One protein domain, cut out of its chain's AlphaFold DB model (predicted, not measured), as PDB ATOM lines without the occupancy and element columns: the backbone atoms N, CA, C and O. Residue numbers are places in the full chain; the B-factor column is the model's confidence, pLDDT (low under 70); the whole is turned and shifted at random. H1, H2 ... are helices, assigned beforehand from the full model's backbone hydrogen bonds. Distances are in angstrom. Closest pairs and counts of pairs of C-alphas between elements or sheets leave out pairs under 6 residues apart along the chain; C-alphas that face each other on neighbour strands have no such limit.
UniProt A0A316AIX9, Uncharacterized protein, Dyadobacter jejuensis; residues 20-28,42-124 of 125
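Overview. This is residues 20 to 28 and 42 to 124 of the 125 residues of an uncharacterized protein of Dyadobacter jejuensis (UniProt A0A316AIX9). Three helices, H3, H4 and H5, stand side by side as an up-and-down bundle, each running against the one before it in the chain. The short H2 folds back on residues 58 to 65 of H3, and the short H1 is near H5 but touches no helix. The printed part has 92 residues with five named helices, in the order H1 to H5, and no named strand; its class is all helix. It is compact, with a radius of gyration of the C-alphas of 13.7 A, yet elongated, spanning 44 by 23 by 21 A.

Arrangement. H1, residues 20 to 28, is close to but not clearly touching H5, residues 108 to 122; their closest C-alphas, of Leu 25 and Val 109, are 7.8 A apart. H2, residues 45 to 51, and H3, residues 58 to 79, form a helical hairpin and touch at a shallow tilt of 27 degrees, closest at the C-alphas of Leu 48 and Val 61, 6.2 A apart. H3 is the hub, touching three helices. It forms a hairpin with H4, residues 88 to 101, at 21 degrees, opposite ways; the closest C-alphas, of Leu 67 and Ala 91, are 5.7 A apart. H4 and H5 form a hairpin at 22 degrees, closest at the C-alphas of Glu 88 and Ile 114, 6.0 A apart. Residues 71 to 78 of H3 touch residues 113 to 117 of H5, the same way at 34.7 degrees, only just shallow; the closest C-alphas, of Asp 74 and Tyr 117, are 7.3 A apart. In H1 to H4 every O i to N i+4 pair is within hydrogen-bond range; in H5, 9 of 11 are.

Along the chain. H1 begins at C-alpha 20, (50.610, 21.583, -24.557). H3 is 31.7 A long, H4 20.1 A and H5 21.2 A, ending at C-alpha 122, (25.048, 38.678, -6.649).

Size, cuts and confidence. The C-alphas farthest apart, of Pro 55 and Lys 124, are 45.2 A apart. Residues 29 to 41 are not printed, and C-alphas 28 and 42 are 10.4 A apart across this cut. The links printed whole are short. Mean pLDDT of the printed part is 85.0; residues 121 to 124 are under 70.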
ATOM      1  N   ILE A  20      49.919  20.306 -24.793       79.69
ATOM      2  CA  ILE A  20      50.610  21.583 -24.557       79.69
ATOM      3  C   ILE A  20      49.748  22.539 -23.719       79.69
ATOM      4  O   ILE A  20      50.273  23.235 -22.848       79.69
ATOM      5  N   LEU A  21      48.429  22.553 -23.942       80.38
ATOM      6  CA  LEU A  21      47.494  23.331 -23.125       80.38
ATOM      7  C   LEU A  21      47.486  22.819 -21.684       80.38
ATOM      8  O   LEU A  21      47.623  23.629 -20.771       80.38
ATOM      9  N   THR A  22      47.427  21.497 -21.494       82.69
ATOM     10  CA  THR A  22      47.508  20.851 -20.176       82.69
ATOM     11  C   THR A  22      48.769  21.274 -19.434       82.69
ATOM     12  O   THR A  22      48.681  21.803 -18.334       82.69
ATOM     13  N   GLN A  23      49.943  21.119 -20.055       82.44
ATOM     14  CA  GLN A  23      51.219  21.472 -19.423       82.44
ATOM     15  C   GLN A  23      51.310  22.957 -19.073       82.44
ATOM     16  O   GLN A  23      51.828  23.316 -18.017       82.44
ATOM     17  N   THR A  24      50.829  23.826 -19.963       83.62
ATOM     18  CA  THR A  24      50.924  25.267 -19.732       83.62
ATOM     19  C   THR A  24      50.002  25.699 -18.602       83.62
ATOM     20  O   THR A  24      50.426  26.461 -17.738       83.62
ATOM     21  N   LEU A  25      48.763  25.208 -18.580       85.56
ATOM     22  CA  LEU A  25      47.798  25.576 -17.550       85.56
ATOM     23  C   LEU A  25      48.154  24.965 -16.193       85.56
ATOM     24  O   LEU A  25      48.130  25.694 -15.212       85.56
ATOM     25  N   ASP A  26      48.628  23.718 -16.147       85.19
ATOM     26  CA  ASP A  26      49.150  23.084 -14.926       85.19
ATOM     27  C   ASP A  26      50.312  23.897 -14.316       85.19
ATOM     28  O   ASP A  26      50.363  24.155 -13.112       85.19
ATOM     29  N   ALA A  27      51.228  24.402 -15.153       83.25
ATOM     30  CA  ALA A  27      52.298  25.285 -14.688       83.25
ATOM     31  C   ALA A  27      51.762  26.611 -14.122       83.25
ATOM     32  O   ALA A  27      52.254  27.083 -13.097       83.25
ATOM     33  N   VAL A  28      50.757  27.209 -14.768       83.00
ATOM     34  CA  VAL A  28      50.129  28.451 -14.295       83.00
ATOM     35  C   VAL A  28      49.381  28.222 -12.983       83.00
ATOM     36  O   VAL A  28      49.444  29.071 -12.097       83.00
ATOM     37  N   ARG A  42      46.107  35.169 -19.558       89.81
ATOM     38  CA  ARG A  42      45.875  35.191 -21.001       89.81
ATOM     39  C   ARG A  42      47.097  34.646 -21.725       89.81
ATOM     40  O   ARG A  42      48.216  35.117 -21.505       89.81
ATOM     41  N   PHE A  43      46.880  33.712 -22.638       87.69
ATOM     42  CA  PHE A  43      47.819  33.431 -23.710       87.69
ATOM     43  C   PHE A  43      47.890  34.642 -24.633       87.69
ATOM     44  O   PHE A  43      46.866  35.187 -25.045       87.69
ATOM     45  N   ARG A  44      49.109  35.043 -24.986       88.12
ATOM     46  CA  ARG A  44      49.339  36.062 -26.013       88.12
ATOM     47  C   ARG A  44      48.925  35.517 -27.376       88.12
ATOM     48  O   ARG A  44      49.146  34.339 -27.649       88.12
ATOM     49  N   ASP A  45      48.497  36.386 -28.286       86.69
ATOM     50  CA  ASP A  45      48.116  36.004 -29.655       86.69
ATOM     51  C   ASP A  45      49.197  35.187 -30.371       86.69
ATOM     52  O   ASP A  45      48.907  34.238 -31.093       86.69
ATOM     53  N   ALA A  46      50.474  35.522 -30.157       86.25
ATOM     54  CA  ALA A  46      51.590  34.765 -30.717       86.25
ATOM     55  C   ALA A  46      51.666  33.328 -30.163       86.25
ATOM     56  O   ALA A  46      51.996  32.403 -30.905       86.25
ATOM     57  N   GLN A  47      51.340  33.130 -28.881       87.06
ATOM     58  CA  GLN A  47      51.279  31.807 -28.257       87.06
ATOM     59  C   GLN A  47      50.089  31.018 -28.800       87.06
ATOM     60  O   GLN A  47      50.280  29.882 -29.217       87.06
ATOM     61  N   LEU A  48      48.904  31.633 -28.903       87.12
ATOM     62  CA  LEU A  48      47.722  31.002 -29.503       87.12
ATOM     63  C   LEU A  48      47.986  30.590 -30.956       87.12
ATOM     64  O   LEU A  48      47.807  29.431 -31.310       87.12
ATOM     65  N   LYS A  49      48.535  31.486 -31.785       86.88
ATOM     66  CA  LYS A  49      48.921  31.163 -33.171       86.88
ATOM     67  C   LYS A  49      49.920  30.015 -33.252       86.88
ATOM     68  O   LYS A  49      49.843  29.220 -34.180       86.88
ATOM     69  N   THR A  50      50.850  29.937 -32.302       86.00
ATOM     70  CA  THR A  50      51.811  28.832 -32.238       86.00
ATOM     71  C   THR A  50      51.108  27.534 -31.862       86.00
ATOM     72  O   THR A  50      51.351  26.529 -32.513       86.00
ATOM     73  N   LEU A  51      50.206  27.543 -30.875       83.75
ATOM     74  CA  LEU A  51      49.441  26.367 -30.449       83.75
ATOM     75  C   LEU A  51      48.516  25.850 -31.556       83.75
ATOM     76  O   LEU A  51      48.453  24.647 -31.771       83.75
ATOM     77  N   ALA A  52      47.870  26.743 -32.307       85.62
ATOM     78  CA  ALA A  52      46.982  26.380 -33.412       85.62
ATOM     79  C   ALA A  52      47.699  25.662 -34.569       85.62
ATOM     80  O   ALA A  52      47.043  25.030 -35.387       85.62
ATOM     81  N   GLN A  53      49.029  25.763 -34.669       85.75
ATOM     82  CA  GLN A  53      49.809  25.057 -35.695       85.75
ATOM     83  C   GLN A  53      50.055  23.583 -35.348       85.75
ATOM     84  O   GLN A  53      50.568  22.837 -36.182       85.75
ATOM     85  N   TRP A  54      49.733  23.161 -34.124       81.38
ATOM     86  CA  TRP A  54      49.896  21.778 -33.697       81.38
ATOM     87  C   TRP A  54      48.681  20.953 -34.129       81.38
ATOM     88  O   TRP A  54      47.546  21.412 -33.993       81.38
ATOM     89  N   PRO A  55      48.894  19.721 -34.618       76.44
ATOM     90  CA  PRO A  55      47.809  18.904 -35.144       76.44
ATOM     91  C   PRO A  55      46.771  18.599 -34.056       76.44
ATOM     92  O   PRO A  55      47.114  18.046 -33.010       76.44
ATOM     93  N   GLY A  56      45.504  18.934 -34.319       78.62
ATOM     94  CA  GLY A  56      44.381  18.675 -33.410       78.62
ATOM     95  C   GLY A  56      44.126  19.774 -32.374       78.62
ATOM     96  O   GLY A  56      43.250  19.606 -31.528       78.62
ATOM     97  N   GLN A  57      44.858  20.889 -32.437       81.00
ATOM     98  CA  GLN A  57      44.725  22.029 -31.520       81.00
ATOM     99  C   GLN A  57      43.940  23.197 -32.123       81.00
ATOM    100  O   GLN A  57      43.632  24.155 -31.423       81.00
ATOM    101  N   GLU A  58      43.570  23.138 -33.401       83.94
ATOM    102  CA  GLU A  58      42.930  24.245 -34.114       83.94
ATOM    103  C   GLU A  58      41.605  24.659 -33.457       83.94
ATOM    104  O   GLU A  58      41.335  25.846 -33.264       83.94
ATOM    105  N   VAL A  59      40.779  23.675 -33.086       86.62
ATOM    106  CA  VAL A  59      39.469  23.912 -32.461       86.62
ATOM    107  C   VAL A  59      39.602  24.327 -30.989       86.62
ATOM    108  O   VAL A  59      39.020  25.357 -30.638       86.62
ATOM    109  N   PRO A  60      40.370  23.618 -30.130       85.94
ATOM    110  CA  PRO A  60      40.616  24.063 -28.758       85.94
ATOM    111  C   PRO A  60      41.207  25.471 -28.677       85.94
ATOM    112  O   PRO A  60      40.742  26.286 -27.891       85.94
ATOM    113  N   VAL A  61      42.191  25.801 -29.517       88.19
ATOM    114  CA  VAL A  61      42.838  27.119 -29.481       88.19
ATOM    115  C   VAL A  61      41.877  28.227 -29.899       88.19
ATOM    116  O   VAL A  61      41.875  29.284 -29.275       88.19
ATOM    117  N   ARG A  62      41.022  27.985 -30.898       89.88
ATOM    118  CA  ARG A  62      39.993  28.954 -31.293       89.88
ATOM    119  C   ARG A  62      38.971  29.195 -30.181       89.88
ATOM    120  O   ARG A  62      38.647  30.338 -29.891       89.88
ATOM    121  N   LEU A  63      38.480  28.136 -29.537       90.12
ATOM    122  CA  LEU A  63      37.550  28.281 -28.411       90.12
ATOM    123  C   LEU A  63      38.204  28.965 -27.206       90.12
ATOM    124  O   LEU A  63      37.538  29.695 -26.477       90.12
ATOM    125  N   LEU A  64      39.503  28.743 -27.003       90.50
ATOM    126  CA  LEU A  64      40.283  29.419 -25.977       90.50
ATOM    127  C   LEU A  64      40.438  30.911 -26.283       90.50
ATOM    128  O   LEU A  64      40.315  31.727 -25.376       90.50
ATOM    129  N   GLU A  65      40.669  31.274 -27.544       92.38
ATOM    130  CA  GLU A  65      40.683  32.666 -27.997       92.38
ATOM    131  C   GLU A  65      39.327  33.345 -27.745       92.38
ATOM    132  O   GLU A  65      39.288  34.410 -27.127       92.38
ATOM    133  N   ASP A  66      38.225  32.689 -28.122       92.62
ATOM    134  CA  ASP A  66      36.864  33.183 -27.879       92.62
ATOM    135  C   ASP A  66      36.592  33.369 -26.372       92.62
ATOM    136  O   ASP A  66      36.075  34.409 -25.962       92.62
ATOM    137  N   LEU A  67      36.995  32.403 -25.535       92.56
ATOM    138  CA  LEU A  67      36.869  32.490 -24.077       92.56
ATOM    139  C   LEU A  67      37.664  33.668 -23.504       92.56
ATOM    140  O   LEU A  67      37.145  34.430 -22.688       92.56
ATOM    141  N   GLN A  68      38.922  33.836 -23.920       92.94
ATOM    142  CA  GLN A  68      39.750  34.955 -23.472       92.94
ATOM    143  C   GLN A  68      39.138  36.300 -23.856       92.94
ATOM    144  O   GLN A  68      39.154  37.224 -23.044       92.94
ATOM    145  N   HIS A  69      38.569  36.394 -25.059       93.25
ATOM    146  CA  HIS A  69      37.900  37.600 -25.519       93.25
ATOM    147  C   HIS A  69      36.677  37.938 -24.658       93.25
ATOM    148  O   HIS A  69      36.542  39.078 -24.218       93.25
ATOM    149  N   THR A  70      35.822  36.953 -24.369       91.50
ATOM    150  CA  THR A  70      34.657  37.142 -23.492       91.50
ATOM    151  C   THR A  70      35.086  37.575 -22.088       91.50
ATOM    152  O   THR A  70      34.561  38.552 -21.562       91.50
ATOM    153  N   LEU A  71      36.109  36.945 -21.505       91.12
ATOM    154  CA  LEU A  71      36.611  37.333 -20.183       91.12
ATOM    155  C   LEU A  71      37.250  38.732 -20.166       91.12
ATOM    156  O   LEU A  71      37.147  39.445 -19.170       91.12
ATOM    157  N   ASP A  72      37.891  39.164 -21.254       90.81
ATOM    158  CA  ASP A  72      38.415  40.531 -21.381       90.81
ATOM    159  C   ASP A  72      37.298  41.577 -21.487       90.81
ATOM    160  O   ASP A  72      37.408  42.667 -20.908       90.81
ATOM    161  N   GLN A  73      36.207  41.245 -22.184       89.62
ATOM    162  CA  GLN A  73      34.999  42.071 -22.231       89.62
ATOM    163  C   GLN A  73      34.337  42.160 -20.853       89.62
ATOM    164  O   GLN A  73      34.018  43.264 -20.407       89.62
ATOM    165  N   ASP A  74      34.210  41.038 -20.144       87.00
ATOM    166  CA  ASP A  74      33.666  40.990 -18.786       87.00
ATOM    167  C   ASP A  74      34.525  41.811 -17.819       87.00
ATOM    168  O   ASP A  74      34.030  42.668 -17.084       87.00
ATOM    169  N   GLY A  75      35.846  41.621 -17.865       86.44
ATOM    170  CA  GLY A  75      36.792  42.374 -17.050       86.44
ATOM    171  C   GLY A  75      36.768  43.879 -17.333       86.44
ATOM    172  O   GLY A  75      36.914  44.681 -16.406       86.44
ATOM    173  N   SER A  76      36.557  44.285 -18.587       87.62
ATOM    174  CA  SER A  76      36.405  45.699 -18.963       87.62
ATOM    175  C   SER A  76      35.070  46.262 -18.476       87.62
ATOM    176  O   SER A  76      35.046  47.303 -17.819       87.62
ATOM    177  N   SER A  77      33.981  45.524 -18.683       85.50
ATOM    178  CA  SER A  77      32.640  45.881 -18.214       85.50
ATOM    179  C   SER A  77      32.594  46.040 -16.696       85.50
ATOM    180  O   SER A  77      32.013  46.999 -16.185       85.50
ATOM    181  N   LEU A  78      33.273  45.161 -15.952       84.25
ATOM    182  CA  LEU A  78      33.379  45.263 -14.500       84.25
ATOM    183  C   LEU A  78      34.124  46.534 -14.064       84.25
ATOM    184  O   LEU A  78      33.663  47.233 -13.159       84.25
ATOM    185  N   LYS A  79      35.249  46.866 -14.713       85.31
ATOM    186  CA  LYS A  79      36.007  48.104 -14.438       85.31
ATOM    187  C   LYS A  79      35.165  49.352 -14.694       85.31
ATOM    188  O   LYS A  79      35.220  50.299 -13.912       85.31
ATOM    189  N   GLU A  80      34.360  49.326 -15.750       86.75
ATOM    190  CA  GLU A  80      33.425  50.395 -16.105       86.75
ATOM    191  C   GLU A  80      32.130  50.373 -15.277       86.75
ATOM    192  O   GLU A  80      31.290  51.259 -15.419       86.75
ATOM    193  N   LYS A  81      31.974  49.408 -14.355       83.69
ATOM    194  CA  LYS A  81      30.775  49.204 -13.521       83.69
ATOM    195  C   LYS A  81      29.505  48.918 -14.334       83.69
ATOM    196  O   LYS A  81      28.391  49.128 -13.850       83.69
ATOM    197  N   HIS A  82      29.660  48.390 -15.540       85.00
ATOM    198  CA  HIS A  82      28.587  47.958 -16.423       85.00
ATOM    199  C   HIS A  82      28.250  46.474 -16.200       85.00
ATOM    200  O   HIS A  82      28.415  45.636 -17.078       85.00
ATOM    201  N   PHE A  83      27.759  46.142 -15.003       77.25
ATOM    202  CA  PHE A  83      27.505  44.753 -14.573       77.25
ATOM    203  C   PHE A  83      26.520  43.978 -15.463       77.25
ATOM    204  O   PHE A  83      26.578  42.758 -15.525       77.25
ATOM    205  N   TRP A  84      25.625  44.679 -16.162       73.75
ATOM    206  CA  TRP A  84      24.659  44.085 -17.090       73.75
ATOM    207  C   TRP A  84      25.288  43.593 -18.405       73.75
ATOM    208  O   TRP A  84      24.620  42.886 -19.151       73.75
ATOM    209  N   MET A  85      26.541  43.976 -18.692       78.00
ATOM    210  CA  MET A  85      27.312  43.523 -19.858       78.00
ATOM    211  C   MET A  85      28.230  42.334 -19.553       78.00
ATOM    212  O   MET A  85      28.937  41.891 -20.450       78.00
ATOM    213  N   LEU A  86      28.237  41.832 -18.312       79.25
ATOM    214  CA  LEU A  86      28.947  40.599 -17.981       79.25
ATOM    215  C   LEU A  86      28.218  39.421 -18.637       79.25
ATOM    216  O   LEU A  86      27.029  39.224 -18.386       79.25
ATOM    217  N   ASP A  87      28.919  38.649 -19.461       84.75
ATOM    218  CA  ASP A  87      28.402  37.450 -20.116       84.75
ATOM    219  C   ASP A  87      29.051  36.190 -19.523       84.75
ATOM    220  O   ASP A  87      29.649  35.345 -20.201       84.75
ATOM    221  N   GLU A  88      28.894  36.030 -18.205       83.69
ATOM    222  CA  GLU A  88      29.513  34.935 -17.460       83.69
ATOM    223  C   GLU A  88      28.964  33.567 -17.891       83.69
ATOM    224  O   GLU A  88      29.622  32.534 -17.742       83.69
ATOM    225  N   LYS A  89      27.740  33.550 -18.435       86.25
ATOM    226  CA  LYS A  89      27.100  32.346 -18.980       86.25
ATOM    227  C   LYS A  89      27.736  31.926 -20.297       86.25
ATOM    228  O   LYS A  89      27.915  30.723 -20.504       86.25
ATOM    229  N   LEU A  90      28.062  32.875 -21.177       89.81
ATOM    230  CA  LEU A  90      28.794  32.581 -22.404       89.81
ATOM    231  C   LEU A  90      30.193  32.058 -22.078       89.81
ATOM    232  O   LEU A  90      30.551  30.991 -22.583       89.81
ATOM    233  N   ALA A  91      30.912  32.722 -21.168       89.94
ATOM    234  CA  ALA A  91      32.231  32.279 -20.721       89.94
ATOM    235  C   ALA A  91      32.188  30.861 -20.119       89.94
ATOM    236  O   ALA A  91      32.986  29.998 -20.486       89.94
ATOM    237  N   ALA A  92      31.204  30.566 -19.259       90.31
ATOM    238  CA  ALA A  92      31.020  29.226 -18.697       90.31
ATOM    239  C   ALA A  92      30.746  28.168 -19.778       90.31
ATOM    240  O   ALA A  92      31.300  27.073 -19.737       90.31
ATOM    241  N   LYS A  93      29.926  28.496 -20.783       92.12
ATOM    242  CA  LYS A  93      29.610  27.578 -21.885       92.12
ATOM    243  C   LYS A  93      30.821  27.307 -22.785       92.12
ATOM    244  O   LYS A  93      30.982  26.182 -23.256       92.12
ATOM    245  N   GLN A  94      31.642  28.322 -23.051       92.00
ATOM    246  CA  GLN A  94      32.887  28.176 -23.809       92.00
ATOM    247  C   GLN A  94      33.898  27.320 -23.037       92.00
ATOM    248  O   GLN A  94      34.502  26.420 -23.619       92.00
ATOM    249  N   LEU A  95      34.016  27.536 -21.723       92.00
ATOM    250  CA  LEU A  95      34.855  26.722 -20.848       92.00
ATOM    251  C   LEU A  95      34.407  25.251 -20.827       92.00
ATOM    252  O   LEU A  95      35.225  24.364 -21.049       92.00
ATOM    253  N   ASP A  96      33.107  24.980 -20.674       92.12
ATOM    254  CA  ASP A  96      32.556  23.617 -20.738       92.12
ATOM    255  C   ASP A  96      32.854  22.926 -22.081       92.12
ATOM    256  O   ASP A  96      33.032  21.708 -22.147       92.12
ATOM    257  N   ALA A  97      32.858  23.680 -23.185       90.44
ATOM    258  CA  ALA A  97      33.203  23.144 -24.499       90.44
ATOM    259  C   ALA A  97      34.695  22.786 -24.587       90.44
ATOM    260  O   ALA A  97      35.029  21.727 -25.116       90.44
ATOM    261  N   LEU A  98      35.573  23.627 -24.032       89.19
ATOM    262  CA  LEU A  98      37.010  23.359 -23.938       89.19
ATOM    263  C   LEU A  98      37.309  22.134 -23.079       89.19
ATOM    264  O   LEU A  98      38.077  21.280 -23.501       89.19
ATOM    265  N   GLU A  99      36.658  21.994 -21.926       90.12
ATOM    266  CA  GLU A  99      36.834  20.842 -21.032       90.12
ATOM    267  C   GLU A  99      36.373  19.530 -21.677       90.12
ATOM    268  O   GLU A  99      36.980  18.485 -21.474       90.12
ATOM    269  N   LYS A 100      35.339  19.566 -22.524       88.69
ATOM    270  CA  LYS A 100      34.911  18.382 -23.290       88.69
ATOM    271  C   LYS A 100      35.909  17.976 -24.371       88.69
ATOM    272  O   LYS A 100      35.999  16.791 -24.682       88.69
ATOM    273  N   LEU A 101      36.610  18.939 -24.969       85.31
ATOM    274  CA  LEU A 101      37.638  18.681 -25.983       85.31
ATOM    275  C   LEU A 101      38.985  18.303 -25.355       85.31
ATOM    276  O   LEU A 101      39.733  17.509 -25.916       85.31
ATOM    277  N   CYS A 102      39.273  18.858 -24.181       85.19
ATOM    278  CA  CYS A 102      40.509  18.689 -23.435       85.19
ATOM    279  C   CYS A 102      40.209  18.171 -22.014       85.19
ATOM    280  O   CYS A 102      40.427  18.910 -21.052       85.19
ATOM    281  N   PRO A 103      39.715  16.930 -21.850       83.50
ATOM    282  CA  PRO A 103      39.260  16.425 -20.548       83.50
ATOM    283  C   PRO A 103      40.379  16.304 -19.508       83.50
ATOM    284  O   PRO A 103      40.109  16.378 -18.315       83.50
ATOM    285  N   ASP A 104      41.627  16.143 -19.954       83.44
ATOM    286  CA  ASP A 104      42.800  16.028 -19.081       83.44
ATOM    287  C   ASP A 104      43.407  17.391 -18.698       83.44
ATOM    288  O   ASP A 104      44.362  17.451 -17.924       83.44
ATOM    289  N   THR A 105      42.898  18.494 -19.255       83.56
ATOM    290  CA  THR A 105      43.384  19.847 -18.965       83.56
ATOM    291  C   THR A 105      42.563  20.485 -17.856       83.56
ATOM    292  O   THR A 105      41.364  20.708 -18.016       83.56
ATOM    293  N   GLU A 106      43.220  20.881 -16.768       85.88
ATOM    294  CA  GLU A 106      42.592  21.712 -15.744       85.88
ATOM    295  C   GLU A 106      42.622  23.189 -16.163       85.88
ATOM    296  O   GLU A 106      43.667  23.824 -16.291       85.88
ATOM    297  N   PHE A 107      41.439  23.754 -16.406       87.88
ATOM    298  CA  PHE A 107      41.257  25.168 -16.749       87.88
ATOM    299  C   PHE A 107      40.878  26.010 -15.518       87.88
ATOM    300  O   PHE A 107      40.103  26.969 -15.610       87.88
ATOM    301  N   GLY A 108      41.377  25.655 -14.333       86.19
ATOM    302  CA  GLY A 108      40.910  26.237 -13.076       86.19
ATOM    303  C   GLY A 108      41.199  27.732 -12.945       86.19
ATOM    304  O   GLY A 108      40.425  28.431 -12.293       86.19
ATOM    305  N   VAL A 109      42.218  28.270 -13.626       87.06
ATOM    306  CA  VAL A 109      42.450  29.727 -13.705       87.06
ATOM    307  C   VAL A 109      41.241  30.452 -14.310       87.06
ATOM    308  O   VAL A 109      40.710  31.379 -13.699       87.06
ATOM    309  N   TYR A 110      40.750  29.983 -15.459       89.69
ATOM    310  CA  TYR A 110      39.569  30.550 -16.115       89.69
ATOM    311  C   TYR A 110      38.295  30.276 -15.312       89.69
ATOM    312  O   TYR A 110      37.445  31.153 -15.170       89.69
ATOM    313  N   ARG A 111      38.179  29.088 -14.705       89.12
ATOM    314  CA  ARG A 111      37.046  28.739 -13.834       89.12
ATOM    315  C   ARG A 111      36.928  29.688 -12.637       89.12
ATOM    316  O   ARG A 111      35.822  30.117 -12.305       89.12
ATOM    317  N   ARG A 112      38.050  30.034 -11.995       88.12
ATOM    318  CA  ARG A 112      38.099  30.994 -10.877       88.12
ATOM    319  C   ARG A 112      37.707  32.401 -11.325       88.12
ATOM    320  O   ARG A 112      36.968  33.073 -10.611       88.12
ATOM    321  N   GLU A 113      38.155  32.824 -12.503       88.19
ATOM    322  CA  GLU A 113      37.808  34.124 -13.086       88.19
ATOM    323  C   GLU A 113      36.311  34.248 -13.395       88.19
ATOM    324  O   GLU A 113      35.668  35.193 -12.937       88.19
ATOM    325  N   ILE A 114      35.719  33.241 -14.045       89.50
ATOM    326  CA  ILE A 114      34.269  33.193 -14.298       89.50
ATOM    327  C   ILE A 114      33.488  33.215 -12.980       89.50
ATOM    328  O   ILE A 114      32.510  33.951 -12.839       89.50
ATOM    329  N   ALA A 115      33.916  32.426 -11.988       87.75
ATOM    330  CA  ALA A 115      33.272  32.397 -10.677       87.75
ATOM    331  C   ALA A 115      33.332  33.762  -9.973       87.75
ATOM    332  O   ALA A 115      32.357  34.165  -9.336       87.75
ATOM    333  N   TYR A 116      34.444  34.487 -10.122       87.19
ATOM    334  CA  TYR A 116      34.586  35.838  -9.598       87.19
ATOM    335  C   TYR A 116      33.604  36.809 -10.260       87.19
ATOM    336  O   TYR A 116      32.851  37.469  -9.542       87.19
ATOM    337  N   TYR A 117      33.536  36.858 -11.596       85.44
ATOM    338  CA  TYR A 117      32.594  37.736 -12.306       85.44
ATOM    339  C   TYR A 117      31.138  37.415 -11.971       85.44
ATOM    340  O   TYR A 117      30.355  38.317 -11.675       85.44
ATOM    341  N   ARG A 118      30.798  36.128 -11.871       84.94
ATOM    342  CA  ARG A 118      29.476  35.685 -11.417       84.94
ATOM    343  C   ARG A 118      29.141  36.155  -9.999       84.94
ATOM    344  O   ARG A 118      27.988  36.470  -9.709       84.94
ATOM    345  N   GLY A 119      30.128  36.189  -9.105       81.88
ATOM    346  CA  GLY A 119      29.968  36.684  -7.737       81.88
ATOM    347  C   GLY A 119      29.652  38.180  -7.678       81.88
ATOM    348  O   GLY A 119      28.828  38.589  -6.865       81.88
ATOM    349  N   GLN A 120      30.223  38.975  -8.588       78.69
ATOM    350  CA  GLN A 120      29.982  40.422  -8.661       78.69
ATOM    351  C   GLN A 120      28.534  40.776  -9.041       78.69
ATOM    352  O   GLN A 120      28.062  41.857  -8.698       78.69
ATOM    353  N   PHE A 121      27.814  39.865  -9.707       65.56
ATOM    354  CA  PHE A 121      26.390  40.037 -10.012       65.56
ATOM    355  C   PHE A 121      25.513  39.925  -8.752       65.56
ATOM    356  O   PHE A 121      24.575  40.695  -8.571       65.56
ATOM    357  N   LYS A 122      25.852  38.997  -7.843       58.16
ATOM    358  CA  LYS A 122      25.048  38.678  -6.649       58.16
ATOM    359  C   LYS A 122      25.132  39.712  -5.526       58.16
ATOM    360  O   LYS A 122      24.253  39.733  -4.678       58.16
ATOM    361  N   GLU A 123      26.160  40.557  -5.498       51.78
ATOM    362  CA  GLU A 123      26.276  41.639  -4.503       51.78
ATOM    363  C   GLU A 123      25.337  42.830  -4.782       51.78
ATOM    364  O   GLU A 123      25.324  43.789  -4.009       51.78
ATOM    365  N   LYS A 124      24.565  42.804  -5.879       46.47
ATOM    366  CA  LYS A 124      23.706  43.922  -6.303       46.47
ATOM    367  C   LYS A 124      22.229  43.593  -6.538       46.47
ATOM    368  O   LYS A 124      21.506  44.498  -6.957       46.47
TER     369      LYS A 124